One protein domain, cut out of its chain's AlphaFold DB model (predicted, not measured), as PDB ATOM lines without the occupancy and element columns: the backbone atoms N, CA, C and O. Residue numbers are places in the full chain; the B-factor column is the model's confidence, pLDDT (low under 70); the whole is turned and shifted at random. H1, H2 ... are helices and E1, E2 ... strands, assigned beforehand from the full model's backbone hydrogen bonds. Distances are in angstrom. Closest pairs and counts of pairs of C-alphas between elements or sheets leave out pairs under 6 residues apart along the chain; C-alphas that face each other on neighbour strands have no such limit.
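This is residues 5 to 111 of the 113 residues of an uncharacterized protein of Nocardioides antri (UniProt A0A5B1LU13). A twisted sheet of four strands stands between helices on both faces: the helical hairpin H1 and H2 packs over one face, and H4 packs over edge strand E4 on the other. H3 folds beside H4 as a second helical hairpin, on the side of H4 away from the sheet. The printed part has 107 residues, with four named helices and four named strands in the order H1 H2 E1 H3 H4 E2 E3 E4, in the class mixed, helices and strands. The sheet runs E1 E2 E3 E4, antiparallel throughout. The whole is compact, with a radius of gyration of the C-alphas of 13.2 A and spans of 37 by 32 by 21 A.

Find C-alpha 8 at (-94.125, -69.757, -131.269); from there H1, residues 8 to 16, runs 12.1 A. Next come H2, residues 23 to 29, and E1, residues 38 to 42. At C-alpha 47, (-90.679, -79.098, -156.822), begins H3, residues 47 to 58, 16.3 A long, and H4 takes residues 68 to 75. Then read E2, residues 82 to 88, 20.9 A; E3, residues 94 to 100, 20.2 A; and E4, residues 103 to 110, 21.1 A, ending at C-alpha 110, (-81.054, -69.821, -146.427).

Begin with the sheet: N 41 and O 84, 2.8 A apart, are within hydrogen-bond range between E1 and E2. Look next at N 97 and O 85, 2.8 A, in the hairpin of E2 and E3, and at N 110 and O 94, 2.8 A, in the hairpin of E3 and E4. E2, E3 and E4 form a meander, each strand the antiparallel neighbour of the one before. E4 bends by 51 degrees at residue 106. H1 and H2 are on the same face, at heights over the sheet of 8.8 A and 9.3 A. They touch, closest at the C-alphas of Leu 15 and Ala 23, 5.2 A, and run opposite ways at 36 degrees, only just a steep tilt. On the opposite face H4, at a height over the sheet of 7.5 A, lies over E4; their closest C-alphas are those of Leu 68 and Thr 108, 5.1 A. H3 is not on the sheet; it touches H4, closest at the C-alphas of Ser 47 and Leu 75, 6.0 A, at a shallow tilt of 17 degrees, opposite ways. In H1, H2, H3 and H4 every O i to N i+4 pair is within hydrogen-bond range.

The two C-alphas farthest apart are those of Val 35 and Ala 59, 37.5 A. The printed part has no cut, and no link between named elements is long. Mean pLDDT of the printed part is 91.6; look for values under 70 at residues 34 to 35.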
ATOM      1  N   TYR A   5    -102.494 -70.412-138.690       92.69
ATOM      2  CA  TYR A   5    -101.324 -69.811-138.063       92.69
ATOM      3  C   TYR A   5    -100.898 -70.668-136.878       92.69
ATOM      4  O   TYR A   5    -101.748 -71.232-136.187       92.69
ATOM      5  N   VAL A   6     -99.592 -70.763-136.649       92.62
ATOM      6  CA  VAL A   6     -99.025 -71.356-135.437       92.62
ATOM      7  C   VAL A   6     -98.341 -70.277-134.627       92.62
ATOM      8  O   VAL A   6     -97.624 -69.441-135.174       92.62
ATOM      9  N   ASP A   7     -98.564 -70.291-133.321       92.38
ATOM     10  CA  ASP A   7     -97.761 -69.485-132.417       92.38
ATOM     11  C   ASP A   7     -96.371 -70.106-132.221       92.38
ATOM     12  O   ASP A   7     -96.094 -71.256-132.587       92.38
ATOM     13  N   ARG A   8     -95.487 -69.334-131.593       89.75
ATOM     14  CA  ARG A   8     -94.125 -69.757-131.269       89.75
ATOM     15  C   ARG A   8     -94.063 -71.061-130.472       89.75
ATOM     16  O   ARG A   8     -93.181 -71.874-130.726       89.75
ATOM     17  N   SER A   9     -94.933 -71.256-129.481       90.69
ATOM     18  CA  SER A   9     -94.890 -72.450-128.631       90.69
ATOM     19  C   SER A   9     -95.247 -73.709-129.420       90.69
ATOM     20  O   SER A   9     -94.551 -74.719-129.302       90.69
ATOM     21  N   ALA A  10     -96.242 -73.612-130.303       92.75
ATOM     22  CA  ALA A  10     -96.612 -74.669-131.229       92.75
ATOM     23  C   ALA A  10     -95.493 -74.948-132.247       92.75
ATOM     24  O   ALA A  10     -95.172 -76.106-132.498       92.75
ATOM     25  N   LEU A  11     -94.843 -73.910-132.784       92.94
ATOM     26  CA  LEU A  11     -93.705 -74.081-133.691       92.94
ATOM     27  C   LEU A  11     -92.510 -74.757-133.002       92.94
ATOM     28  O   LEU A  11     -91.904 -75.662-133.569       92.94
ATOM     29  N   VAL A  12     -92.190 -74.366-131.767       93.31
ATOM     30  CA  VAL A  12     -91.136 -75.018-130.974       93.31
ATOM     31  C   VAL A  12     -91.472 -76.487-130.719       93.31
ATOM     32  O   VAL A  12     -90.577 -77.321-130.808       93.31
ATOM     33  N   ALA A  13     -92.730 -76.817-130.414       93.94
ATOM     34  CA  ALA A  13     -93.154 -78.206-130.243       93.94
ATOM     35  C   ALA A  13     -92.960 -79.013-131.540       93.94
ATOM     36  O   ALA A  13     -92.283 -80.036-131.517       93.94
ATOM     37  N   LEU A  14     -93.429 -78.489-132.679       94.75
ATOM     38  CA  LEU A  14     -93.254 -79.114-133.998       94.75
ATOM     39  C   LEU A  14     -91.782 -79.378-134.341       94.75
ATOM     40  O   LEU A  14     -91.440 -80.445-134.844       94.75
ATOM     41  N   LEU A  15     -90.903 -78.407-134.080       95.06
ATOM     42  CA  LEU A  15     -89.475 -78.549-134.360       95.06
ATOM     43  C   LEU A  15     -88.792 -79.523-133.393       95.06
ATOM     44  O   LEU A  15     -87.915 -80.267-133.812       95.06
ATOM     45  N   ARG A  16     -89.186 -79.562-132.116       94.44
ATOM     46  CA  ARG A  16     -88.614 -80.501-131.134       94.44
ATOM     47  C   ARG A  16     -88.987 -81.955-131.400       94.44
ATOM     48  O   ARG A  16     -88.176 -82.830-131.120       94.44
ATOM     49  N   ASP A  17     -90.177 -82.193-131.938       94.69
ATOM     50  CA  ASP A  17     -90.637 -83.538-132.296       94.69
ATOM     51  C   ASP A  17     -90.039 -84.023-133.634       94.69
ATOM     52  O   ASP A  17     -90.119 -85.207-133.972       94.69
ATOM     53  N   SER A  18     -89.399 -83.122-134.391       95.12
ATOM     54  CA  SER A  18     -88.748 -83.427-135.663       95.12
ATOM     55  C   SER A  18     -87.465 -84.240-135.491       95.12
ATOM     56  O   SER A  18     -86.691 -84.057-134.555       95.12
ATOM     57  N   ARG A  19     -87.187 -85.102-136.476       93.00
ATOM     58  CA  ARG A  19     -85.896 -85.798-136.627       93.00
ATOM     59  C   ARG A  19     -84.944 -85.095-137.596       93.00
ATOM     60  O   ARG A  19     -83.854 -85.604-137.846       93.00
ATOM     61  N   ASP A  20     -85.363 -83.975-138.181       95.38
ATOM     62  CA  ASP A  20     -84.539 -83.223-139.122       95.38
ATOM     63  C   ASP A  20     -83.328 -82.597-138.393       95.38
ATOM     64  O   ASP A  20     -83.517 -81.919-137.378       95.38
ATOM     65  N   PRO A  21     -82.087 -82.769-138.889       92.69
ATOM     66  CA  PRO A  21     -80.888 -82.220-138.250       92.69
ATOM     67  C   PRO A  21     -80.892 -80.694-138.087       92.69
ATOM     68  O   PRO A  21     -80.195 -80.161-137.223       92.69
ATOM     69  N   LEU A  22     -81.649 -79.963-138.910       95.81
ATOM     70  CA  LEU A  22     -81.773 -78.512-138.804       95.81
ATOM     71  C   LEU A  22     -82.833 -78.078-137.792       95.81
ATOM     72  O   LEU A  22     -82.910 -76.885-137.505       95.81
ATOM     73  N   ALA A  23     -83.621 -78.990-137.222       95.50
ATOM     74  CA  ALA A  23     -84.707 -78.632-136.316       95.50
ATOM     75  C   ALA A  23     -84.204 -78.000-135.009       95.50
ATOM     76  O   ALA A  23     -84.772 -77.012-134.535       95.50
ATOM     77  N   GLU A  24     -83.086 -78.492-134.470       94.06
ATOM     78  CA  GLU A  24     -82.427 -77.886-133.307       94.06
ATOM     79  C   GLU A  24     -81.921 -76.472-133.624       94.06
ATOM     80  O   GLU A  24     -82.181 -75.531-132.867       94.06
ATOM     81  N   ARG A  25     -81.265 -76.293-134.783       94.62
ATOM     82  CA  ARG A  25     -80.785 -74.981-135.256       94.62
ATOM     83  C   ARG A  25     -81.950 -74.011-135.464       94.62
ATOM     84  O   ARG A  25     -81.876 -72.872-135.013       94.62
ATOM     85  N   ALA A  26     -83.024 -74.469-136.098       93.19
ATOM     86  CA  ALA A  26     -84.244 -73.711-136.345       93.19
ATOM     87  C   ALA A  26     -84.900 -73.271-135.023       93.19
ATOM     88  O   ALA A  26     -85.217 -72.096-134.849       93.19
ATOM     89  N   THR A  27     -85.002 -74.183-134.050       93.62
ATOM     90  CA  THR A  27     -85.540 -73.894-132.710       93.62
ATOM     91  C   THR A  27     -84.700 -72.851-131.974       93.62
ATOM     92  O   THR A  27     -85.245 -71.932-131.365       93.62
ATOM     93  N   ALA A  28     -83.370 -72.968-132.034       91.81
ATOM     94  CA  ALA A  28     -82.447 -72.031-131.393       91.81
ATOM     95  C   ALA A  28     -82.416 -70.647-132.067       91.81
ATOM     96  O   ALA A  28     -82.043 -69.660-131.424       91.81
ATOM     97  N   ALA A  29     -82.784 -70.574-133.348       90.81
ATOM     98  CA  ALA A  29     -82.820 -69.342-134.123       90.81
ATOM     99  C   ALA A  29     -84.097 -68.518-133.902       90.81
ATOM    100  O   ALA A  29     -84.080 -67.326-134.203       90.81
ATOM    101  N   LEU A  30     -85.173 -69.104-133.364       89.12
ATOM    102  CA  LEU A  30     -86.419 -68.382-133.091       89.12
ATOM    103  C   LEU A  30     -86.185 -67.196-132.150       89.12
ATOM    104  O   LEU A  30     -85.576 -67.340-131.087       89.12
ATOM    105  N   ASP A  31     -86.710 -66.030-132.526       81.06
ATOM    106  CA  ASP A  31     -86.652 -64.831-131.696       81.06
ATOM    107  C   ASP A  31     -87.561 -65.008-130.463       81.06
ATOM    108  O   ASP A  31     -88.779 -65.152-130.598       81.06
ATOM    109  N   PRO A  32     -87.010 -65.023-129.233       70.38
ATOM    110  CA  PRO A  32     -87.812 -65.184-128.026       70.38
ATOM    111  C   PRO A  32     -88.669 -63.958-127.693       70.38
ATOM    112  O   PRO A  32     -89.572 -64.074-126.865       70.38
ATOM    113  N   THR A  33     -88.375 -62.805-128.297       70.56
ATOM    114  CA  THR A  33     -89.056 -61.528-128.052       70.56
ATOM    115  C   THR A  33     -90.133 -61.210-129.090       70.56
ATOM    116  O   THR A  33     -90.970 -60.338-128.855       70.56
ATOM    117  N   GLY A  34     -90.165 -61.946-130.203       66.00
ATOM    118  CA  GLY A  34     -91.192 -61.817-131.229       66.00
ATOM    119  C   GLY A  34     -92.514 -62.460-130.805       66.00
ATOM    120  O   GLY A  34     -92.567 -63.640-130.458       66.00
ATOM    121  N   VAL A  35     -93.615 -61.705-130.899       57.69
ATOM    122  CA  VAL A  35     -94.970 -62.279-130.974       57.69
ATOM    123  C   VAL A  35     -95.153 -62.801-132.400       57.69
ATOM    124  O   VAL A  35     -95.809 -62.179-133.232       57.69
ATOM    125  N   GLU A  36     -94.463 -63.893-132.727       70.06
ATOM    126  CA  GLU A  36     -94.446 -64.438-134.083       70.06
ATOM    127  C   GLU A  36     -95.579 -65.458-134.239       70.06
ATOM    128  O   GLU A  36     -95.520 -66.579-133.731       70.06
ATOM    129  N   MET A  37     -96.649 -65.035-134.916       89.00
ATOM    130  CA  MET A  37     -97.627 -65.947-135.501       89.00
ATOM    131  C   MET A  37     -97.123 -66.319-136.891       89.00
ATOM    132  O   MET A  37     -97.091 -65.474-137.787       89.00
ATOM    133  N   VAL A  38     -96.729 -67.575-137.074       90.88
ATOM    134  CA  VAL A  38     -96.174 -68.047-138.340       90.88
ATOM    135  C   VAL A  38     -97.305 -68.598-139.210       90.88
ATOM    136  O   VAL A  38     -98.017 -69.513-138.780       90.88
ATOM    137  N   PRO A  39     -97.512 -68.056-140.424       92.94
ATOM    138  CA  PRO A  39     -98.499 -68.588-141.347       92.94
ATOM    139  C   PRO A  39     -98.088 -69.981-141.818       92.94
ATOM    140  O   PRO A  39     -96.954 -70.201-142.246       92.94
ATOM    141  N   VAL A  40     -99.049 -70.896-141.801       93.62
ATOM    142  CA  VAL A  40     -98.944 -72.204-142.439       93.62
ATOM    143  C   VAL A  40     -99.808 -72.177-143.691       93.62
ATOM    144  O   VAL A  40    -100.964 -71.750-143.658       93.62
ATOM    145  N   THR A  41     -99.228 -72.582-144.812       93.94
ATOM    146  CA  THR A  41     -99.890 -72.606-146.116       93.94
ATOM    147  C   THR A  41    -100.082 -74.050-146.545       93.94
ATOM    148  O   THR A  41     -99.116 -74.808-146.576       93.94
ATOM    149  N   SER A  42    -101.313 -74.425-146.889       90.50
ATOM    150  CA  SER A  42    -101.596 -75.733-147.480       90.50
ATOM    151  C   SER A  42    -101.063 -75.827-148.902       90.50
ATOM    152  O   SER A  42    -101.158 -74.863-149.670       90.50
ATOM    153  N   GLY A  43    -100.648 -77.026-149.276       80.62
ATOM    154  CA  GLY A  43    -100.058 -77.320-150.567       80.62
ATOM    155  C   GLY A  43     -98.543 -77.425-150.456       80.62
ATOM    156  O   GLY A  43     -97.890 -76.680-149.720       80.62
ATOM    157  N   GLY A  44     -97.996 -78.375-151.209       71.12
ATOM    158  CA  GLY A  44     -96.560 -78.504-151.388       71.12
ATOM    159  C   GLY A  44     -95.994 -77.305-152.144       71.12
ATOM    160  O   GLY A  44     -96.689 -76.624-152.902       71.12
ATOM    161  N   LEU A  45     -94.708 -77.049-151.937       84.56
ATOM    162  CA  LEU A  45     -93.970 -76.130-152.792       84.56
ATOM    163  C   LEU A  45     -93.796 -76.753-154.176       84.56
ATOM    164  O   LEU A  45     -93.732 -77.972-154.313       84.56
ATOM    165  N   ASP A  46     -93.679 -75.905-155.192       87.94
ATOM    166  CA  ASP A  46     -93.353 -76.358-156.539       87.94
ATOM    167  C   ASP A  46     -91.961 -77.010-156.556       87.94
ATOM    168  O   ASP A  46     -90.946 -76.337-156.341       87.94
ATOM    169  N   SER A  47     -91.918 -78.321-156.805       88.25
ATOM    170  CA  SER A  47     -90.679 -79.098-156.822       88.25
ATOM    171  C   SER A  47     -89.712 -78.589-157.888       88.25
ATOM    172  O   SER A  47     -88.526 -78.444-157.595       88.25
ATOM    173  N   ALA A  48     -90.207 -78.197-159.069       91.38
ATOM    174  CA  ALA A  48     -89.372 -77.696-160.162       91.38
ATOM    175  C   ALA A  48     -88.610 -76.424-159.754       91.38
ATOM    176  O   ALA A  48     -87.418 -76.273-160.029       91.38
ATOM    177  N   THR A  49     -89.266 -75.522-159.018       92.25
ATOM    178  CA  THR A  49     -88.616 -74.332-158.455       92.25
ATOM    179  C   THR A  49     -87.461 -74.697-157.514       92.25
ATOM    180  O   THR A  49     -86.416 -74.043-157.538       92.25
ATOM    181  N   TYR A  50     -87.621 -75.723-156.675       92.81
ATOM    182  CA  TYR A  50     -86.592 -76.119-155.710       92.81
ATOM    183  C   TYR A  50     -85.470 -76.956-156.330       92.81
ATOM    184  O   TYR A  50     -84.324 -76.811-155.909       92.81
ATOM    185  N   GLU A  51     -85.748 -77.728-157.378       94.75
ATOM    186  CA  GLU A  51     -84.724 -78.390-158.195       94.75
ATOM    187  C   GLU A  51     -83.788 -77.369-158.853       94.75
ATOM    188  O   GLU A  51     -82.566 -77.496-158.767       94.75
ATOM    189  N   VAL A  52     -84.339 -76.290-159.425       94.62
ATOM    190  CA  VAL A  52     -83.531 -75.191-159.984       94.62
ATOM    191  C   VAL A  52     -82.693 -74.511-158.898       94.62
ATOM    192  O   VAL A  52     -81.525 -74.191-159.126       94.62
ATOM    193  N   ARG A  53     -83.263 -74.288-157.708       93.25
ATOM    194  CA  ARG A  53     -82.521 -73.713-156.574       93.25
ATOM    195  C   ARG A  53     -81.383 -74.621-156.122       93.25
ATOM    196  O   ARG A  53     -80.306 -74.109-155.835       93.25
ATOM    197  N   LEU A  54     -81.608 -75.933-156.078       94.94
ATOM    198  CA  LEU A  54     -80.582 -76.909-155.727       94.94
ATOM    199  C   LEU A  54     -79.449 -76.906-156.753       94.94
ATOM    200  O   LEU A  54     -78.298 -76.747-156.361       94.94
ATOM    201  N   ALA A  55     -79.770 -76.975-158.048       94.75
ATOM    202  CA  ALA A  55     -78.770 -76.940-159.114       94.75
ATOM    203  C   ALA A  55     -77.896 -75.675-159.050       94.75
ATOM    204  O   ALA A  55     -76.676 -75.748-159.173       94.75
ATOM    205  N   ARG A  56     -78.509 -74.512-158.787       94.25
ATOM    206  CA  ARG A  56     -77.780 -73.250-158.593       94.25
ATOM    207  C   ARG A  56     -76.904 -73.271-157.343       94.25
ATOM    208  O   ARG A  56     -75.736 -72.911-157.423       94.25
ATOM    209  N   ALA A  57     -77.427 -73.737-156.209       92.38
ATOM    210  CA  ALA A  57     -76.653 -73.835-154.974       92.38
ATOM    211  C   ALA A  57     -75.435 -74.765-155.133       92.38
ATOM    212  O   ALA A  57     -74.346 -74.436-154.668       92.38
ATOM    213  N   GLU A  58     -75.591 -75.890-155.835       92.81
ATOM    214  CA  GLU A  58     -74.502 -76.826-156.148       92.81
ATOM    215  C   GLU A  58     -73.468 -76.226-157.111       92.81
ATOM    216  O   GLU A  58     -72.273 -76.492-156.977       92.81
ATOM    217  N   ALA A  59     -73.899 -75.344-158.015       94.81
ATOM    218  CA  ALA A  59     -73.023 -74.526-158.852       94.81
ATOM    219  C   ALA A  59     -72.397 -73.324-158.110       94.81
ATOM    220  O   ALA A  59     -71.670 -72.542-158.717       94.81
ATOM    221  N   SER A  60     -72.645 -73.169-156.801       91.75
ATOM    222  CA  SER A  60     -72.245 -71.993-156.005       91.75
ATOM    223  C   SER A  60     -72.828 -70.668-156.520       91.75
ATOM    224  O   SER A  60     -72.258 -69.595-156.321       91.75
ATOM    225  N   GLU A  61     -73.991 -70.732-157.165       91.62
ATOM    226  CA  GLU A  61     -74.751 -69.588-157.652       91.62
ATOM    227  C   GLU A  61     -75.876 -69.243-156.666       91.62
ATOM    228  O   GLU A  61     -76.860 -69.970-156.519       91.62
ATOM    229  N   GLY A  62     -75.766 -68.088-156.007       84.25
ATOM    230  CA  GLY A  62     -76.785 -67.590-155.079       84.25
ATOM    231  C   GLY A  62     -76.415 -67.765-153.602       84.25
ATOM    232  O   GLY A  62     -75.235 -67.865-153.266       84.25
ATOM    233  N   PRO A  63     -77.403 -67.704-152.690       88.75
ATOM    234  CA  PRO A  63     -77.138 -67.730-151.258       88.75
ATOM    235  C   PRO A  63     -76.692 -69.118-150.790       88.75
ATOM    236  O   PRO A  63     -77.074 -70.142-151.360       88.75
ATOM    237  N   ARG A  64     -75.935 -69.154-149.690       92.00
ATOM    238  CA  ARG A  64     -75.608 -70.410-149.012       92.00
ATOM    239  C   ARG A  64     -76.882 -71.026-148.447       92.00
ATOM    240  O   ARG A  64     -77.696 -70.336-147.832       92.00
ATOM    241  N   THR A  65     -77.049 -72.326-148.660       94.25
ATOM    242  CA  THR A  65     -78.206 -73.069-148.163       94.25
ATOM    243  C   THR A  65     -77.767 -74.307-147.394       94.25
ATOM    244  O   THR A  65     -76.767 -74.940-147.726       94.25
ATOM    245  N   GLY A  66     -78.518 -74.647-146.351       94.94
ATOM    246  CA  GLY A  66     -78.371 -75.895-145.606       94.94
ATOM    247  C   GLY A  66     -79.637 -76.732-145.736       94.94
ATOM    248  O   GLY A  66     -80.734 -76.182-145.724       94.94
ATOM    249  N   GLY A  67     -79.501 -78.055-145.866       95.44
ATOM    250  CA  GLY A  67     -80.639 -78.984-145.937       95.44
ATOM    251  C   GLY A  67     -81.395 -79.012-147.274       95.44
ATOM    252  O   GLY A  67     -82.251 -79.869-147.462       95.44
ATOM    253  N   LEU A  68     -81.048 -78.146-148.236       96.19
ATOM    254  CA  LEU A  68     -81.795 -77.979-149.490       96.19
ATOM    255  C   LEU A  68     -81.946 -79.276-150.300       96.19
ATOM    256  O   LEU A  68     -83.018 -79.531-150.840       96.19
ATOM    257  N   ARG A  69     -80.909 -80.121-150.358       95.94
ATOM    258  CA  ARG A  69     -80.991 -81.409-151.065       95.94
ATOM    259  C   ARG A  69     -82.036 -82.338-150.440       95.94
ATOM    260  O   ARG A  69     -82.930 -82.795-151.141       95.94
ATOM    261  N   ALA A  70     -81.963 -82.557-149.127       95.19
ATOM    262  CA  ALA A  70     -82.933 -83.383-148.404       95.19
ATOM    263  C   ALA A  70     -84.357 -82.809-148.507       95.19
ATOM    264  O   ALA A  70     -85.327 -83.552-148.626       95.19
ATOM    265  N   PHE A  71     -84.478 -81.480-148.530       95.88
ATOM    266  CA  PHE A  71     -85.746 -80.787-148.733       95.88
ATOM    267  C   PHE A  71     -86.357 -81.050-150.118       95.88
ATOM    268  O   PHE A  71     -87.542 -81.360-150.214       95.88
ATOM    269  N   VAL A  72     -85.554 -80.986-151.186       95.44
ATOM    270  CA  VAL A  72     -85.984 -81.343-152.552       95.44
ATOM    271  C   VAL A  72     -86.383 -82.815-152.634       95.44
ATOM    272  O   VAL A  72     -87.431 -83.141-153.186       95.44
ATOM    273  N   GLU A  73     -85.591 -83.708-152.041       94.62
ATOM    274  CA  GLU A  73     -85.905 -85.140-151.995       94.62
ATOM    275  C   GLU A  73     -87.216 -85.428-151.254       94.62
ATOM    276  O   GLU A  73     -87.942 -86.345-151.636       94.62
ATOM    277  N   ALA A  74     -87.535 -84.661-150.207       94.00
ATOM    278  CA  ALA A  74     -88.807 -84.766-149.504       94.00
ATOM    279  C   ALA A  74     -89.973 -84.276-150.375       94.00
ATOM    280  O   ALA A  74     -90.977 -84.976-150.462       94.00
ATOM    281  N   LEU A  75     -89.823 -83.140-151.071       93.19
ATOM    282  CA  LEU A  75     -90.840 -82.611-151.996       93.19
ATOM    283  C   LEU A  75     -91.195 -83.579-153.132       93.19
ATOM    284  O   LEU A  75     -92.323 -83.563-153.614       93.19
ATOM    285  N   ALA A  76     -90.253 -84.420-153.561       92.06
ATOM    286  CA  ALA A  76     -90.480 -85.410-154.612       92.06
ATOM    287  C   ALA A  76     -91.299 -86.633-154.148       92.06
ATOM    288  O   ALA A  76     -91.704 -87.455-154.973       92.06
ATOM    289  N   ARG A  77     -91.526 -86.798-152.837       91.69
ATOM    290  CA  ARG A  77     -92.283 -87.930-152.286       91.69
ATOM    291  C   ARG A  77     -93.780 -87.609-152.238       91.69
ATOM    292  O   ARG A  77     -94.145 -86.469-151.960       91.69
ATOM    293  N   PRO A  78     -94.661 -88.603-152.449       91.31
ATOM    294  CA  PRO A  78     -96.087 -88.426-152.208       91.31
ATOM    295  C   PRO A  78     -96.350 -88.006-150.757       91.31
ATOM    296  O   PRO A  78     -95.845 -88.647-149.837       91.31
ATOM    297  N   MET A  79     -97.155 -86.960-150.574       92.94
ATOM    298  CA  MET A  79     -97.598 -86.451-149.272       92.94
ATOM    299  C   MET A  79     -99.118 -86.502-149.194       92.94
ATOM    300  O   MET A  79     -99.797 -86.273-150.199       92.94
ATOM    301  N   ALA A  80     -99.645 -86.802-148.012       92.81
ATOM    302  CA  ALA A  80    -101.086 -86.851-147.792       92.81
ATOM    303  C   ALA A  80    -101.661 -85.439-147.623       92.81
ATOM    304  O   ALA A  80    -102.658 -85.088-148.251       92.81
ATOM    305  N   GLU A  81    -101.003 -84.620-146.803       92.56
ATOM    306  CA  GLU A  81    -101.443 -83.282-146.419       92.56
ATOM    307  C   GLU A  81    -100.230 -82.351-146.333       92.56
ATOM    308  O   GLU A  81     -99.807 -81.936-145.254       92.56
ATOM    309  N   ALA A  82     -99.655 -82.038-147.495       94.12
ATOM    310  CA  ALA A  82     -98.503 -81.152-147.577       94.12
ATOM    311  C   ALA A  82     -98.852 -79.738-147.086       94.12
ATOM    312  O   ALA A  82     -99.773 -79.093-147.601       94.12
ATOM    313  N   GLU A  83     -98.068 -79.225-146.143       95.56
ATOM    314  CA  GLU A  83     -98.110 -77.829-145.715       95.56
ATOM    315  C   GLU A  83     -96.700 -77.242-145.660       95.56
ATOM    316  O   GLU A  83     -95.701 -77.951-145.535       95.56
ATOM    317  N   THR A  84     -96.610 -75.917-145.697       95.12
ATOM    318  CA  THR A  84     -95.346 -75.212-145.503       95.12
ATOM    319  C   THR A  84     -95.475 -74.037-144.565       95.12
ATOM    320  O   THR A  84     -96.505 -73.363-144.507       95.12
ATOM    321  N   LEU A  85     -94.390 -73.774-143.848       94.50
ATOM    322  CA  LEU A  85     -94.215 -72.563-143.068       94.50
ATOM    323  C   LEU A  85     -92.792 -72.043-143.228       94.50
ATOM    324  O   LEU A  85     -91.861 -72.791-143.530       94.50
ATOM    325  N   SER A  86     -92.623 -70.744-143.032       93.88
ATOM    326  CA  SER A  86     -91.313 -70.107-143.084       93.88
ATOM    327  C   SER A  86     -91.222 -69.004-142.055       93.88
ATOM    328  O   SER A  86     -92.181 -68.251-141.886       93.88
ATOM    329  N   PHE A  87     -90.062 -68.872-141.429       93.06
ATOM    330  CA  PHE A  87     -89.795 -67.834-140.443       93.06
ATOM    331  C   PHE A  87     -88.353 -67.347-140.565       93.06
ATOM    332  O   PHE A  87     -87.499 -67.998-141.182       93.06
ATOM    333  N   ARG A  88     -88.087 -66.169-139.999       91.94
ATOM    334  CA  ARG A  88     -86.747 -65.585-139.974       91.94
ATOM    335  C   ARG A  88     -86.114 -65.852-138.613       91.94
ATOM    336  O   ARG A  88     -86.694 -65.548-137.581       91.94
ATOM    337  N   GLY A  89     -84.911 -66.408-138.626       90.81
ATOM    338  CA  GLY A  89     -84.087 -66.541-137.439       90.81
ATOM    339  C   GLY A  89     -83.546 -65.190-136.971       90.81
ATOM    340  O   GLY A  89     -83.350 -64.265-137.760       90.81
ATOM    341  N   ARG A  90     -83.234 -65.093-135.679       89.56
ATOM    342  CA  ARG A  90     -82.573 -63.931-135.062       89.56
ATOM    343  C   ARG A  90     -81.206 -63.603-135.673       89.56
ATOM    344  O   ARG A  90     -80.723 -62.487-135.538       89.56
ATOM    345  N   ASP A  91     -80.575 -64.590-136.306       88.25
ATOM    346  CA  ASP A  91     -79.310 -64.467-137.031       88.25
ATOM    347  C   ASP A  91     -79.497 -63.914-138.453       88.25
ATOM    348  O   ASP A  91     -78.518 -63.708-139.156       88.25
ATOM    349  N   GLY A  92     -80.738 -63.660-138.880       89.19
ATOM    350  CA  GLY A  92     -81.076 -63.215-140.229       89.19
ATOM    351  C   GLY A  92     -81.294 -64.356-141.224       89.19
ATOM    352  O   GLY A  92     -81.792 -64.094-142.322       89.19
ATOM    353  N   SER A  93     -80.993 -65.605-140.852       93.50
ATOM    354  CA  SER A  93     -81.239 -66.777-141.693       93.50
ATOM    355  C   SER A  93     -82.740 -66.981-141.914       93.50
ATOM    356  O   SER A  93     -83.553 -66.745-141.020       93.50
ATOM    357  N   GLN A  94     -83.137 -67.454-143.092       94.50
ATOM    358  CA  GLN A  94     -84.528 -67.815-143.374       94.50
ATOM    359  C   GLN A  94     -84.693 -69.331-143.328       94.50
ATOM    360  O   GLN A  94     -84.026 -70.048-144.070       94.50
ATOM    361  N   PHE A  95     -85.615 -69.810-142.498       95.50
ATOM    362  CA  PHE A  95     -85.969 -71.222-142.409       95.50
ATOM    363  C   PHE A  95     -87.261 -71.481-143.172       95.50
ATOM    364  O   PHE A  95     -88.211 -70.699-143.098       95.50
ATOM    365  N   ILE A  96     -87.293 -72.589-143.903       95.44
ATOM    366  CA  ILE A  96     -88.474 -73.095-144.596       95.44
ATOM    367  C   ILE A  96     -88.671 -74.530-144.124       95.44
ATOM    368  O   ILE A  96     -87.751 -75.344-144.192       95.44
ATOM    369  N   VAL A  97     -89.864 -74.815-143.623       96.12
ATOM    370  CA  VAL A  97     -90.236 -76.102-143.046       96.12
ATOM    371  C   VAL A  97     -91.346 -76.696-143.896       96.12
ATOM    372  O   VAL A  97     -92.360 -76.042-144.158       96.12
ATOM    373  N   LEU A  98     -91.132 -77.933-144.321       96.38
ATOM    374  CA  LEU A  98     -92.108 -78.751-145.015       96.38
ATOM    375  C   LEU A  98     -92.764 -79.679-143.999       96.38
ATOM    376  O   LEU A  98     -92.071 -80.342-143.218       96.38
ATOM    377  N   LEU A  99     -94.090 -79.698-144.014       95.69
ATOM    378  CA  LEU A  99     -94.910 -80.548-143.170       95.69
ATOM    379  C   LEU A  99     -95.709 -81.532-144.028       95.69
ATOM    380  O   LEU A  99     -96.124 -81.186-145.132       95.69
ATOM    381  N   ASP A 100     -95.978 -82.712-143.480       95.12
ATOM    382  CA  ASP A 100     -96.987 -83.645-143.989       95.12
ATOM    383  C   ASP A 100     -97.844 -84.118-142.813       95.12
ATOM    384  O   ASP A 100     -97.309 -84.578-141.800       95.12
ATOM    385  N   SER A 101     -99.163 -83.923-142.894       92.50
ATOM    386  CA  SER A 101    -100.107 -84.222-141.801       92.50
ATOM    387  C   SER A 101     -99.667 -83.647-140.443       92.50
ATOM    388  O   SER A 101     -99.734 -84.299-139.398       92.50
ATOM    389  N   GLY A 102     -99.164 -82.408-140.461       91.38
ATOM    390  CA  GLY A 102     -98.705 -81.689-139.270       91.38
ATOM    391  C   GLY A 102     -97.357 -82.144-138.700       91.38
ATOM    392  O   GLY A 102     -96.961 -81.639-137.654       91.38
ATOM    393  N   GLN A 103     -96.638 -83.057-139.357       94.44
ATOM    394  CA  GLN A 103     -95.304 -83.509-138.949       94.44
ATOM    395  C   GLN A 103     -94.223 -82.857-139.804       94.44
ATOM    396  O   GLN A 103     -94.381 -82.752-141.015       94.44
ATOM    397  N   VAL A 104     -93.102 -82.457-139.197       96.50
ATOM    398  CA  VAL A 104     -91.948 -81.942-139.948       96.50
ATOM    399  C   VAL A 104     -91.298 -83.073-140.737       96.50
ATOM    400  O   VAL A 104     -90.805 -84.038-140.154       96.50
ATOM    401  N   VAL A 105     -91.259 -82.929-142.062       96.00
ATOM    402  CA  VAL A 105     -90.633 -83.912-142.961       96.00
ATOM    403  C   VAL A 105     -89.300 -83.439-143.527       96.00
ATOM    404  O   VAL A 105     -88.437 -84.270-143.801       96.00
ATOM    405  N   ALA A 106     -89.114 -82.127-143.684       96.88
ATOM    406  CA  ALA A 106     -87.834 -81.549-144.071       96.88
ATOM    407  C   ALA A 106     -87.733 -80.075-143.679       96.88
ATOM    408  O   ALA A 106     -88.725 -79.340-143.674       96.88
ATOM    409  N   ILE A 107     -86.509 -79.625-143.424       97.50
ATOM    410  CA  ILE A 107     -86.178 -78.224-143.191       97.50
ATOM    411  C   ILE A 107     -85.063 -77.813-144.155       97.50
ATOM    412  O   ILE A 107     -84.094 -78.537-144.365       97.50
ATOM    413  N   THR A 108     -85.176 -76.619-144.727       97.31
ATOM    414  CA  THR A 108     -84.061 -75.955-145.409       97.31
ATOM    415  C   THR A 108     -83.837 -74.578-144.806       97.31
ATOM    416  O   THR A 108     -84.775 -73.900-144.383       97.31
ATOM    417  N   VAL A 109     -82.577 -74.151-144.783       96.81
ATOM    418  CA  VAL A 109     -82.170 -72.818-144.333       96.81
ATOM    419  C   VAL A 109     -81.476 -72.070-145.465       96.81
ATOM    420  O   VAL A 109     -80.689 -72.657-146.205       96.81
ATOM    421  N   ILE A 110     -81.777 -70.783-145.596       95.12
ATOM    422  CA  ILE A 110     -81.054 -69.821-146.427       95.12
ATOM    423  C   ILE A 110     -80.245 -68.957-145.464       95.12
ATOM    424  O   ILE A 110     -80.824 -68.257-144.631       95.12
ATOM    425  N   GLU A 111     -78.922 -69.050-145.535       92.12
ATOM    426  CA  GLU A 111     -78.034 -68.342-144.612       92.12
ATOM    427  C   GLU A 111     -77.957 -66.857-144.980       92.12
ATOM    428  O   GLU A 111     -77.883 -66.502-146.161       92.12
TER     429      GLU A 111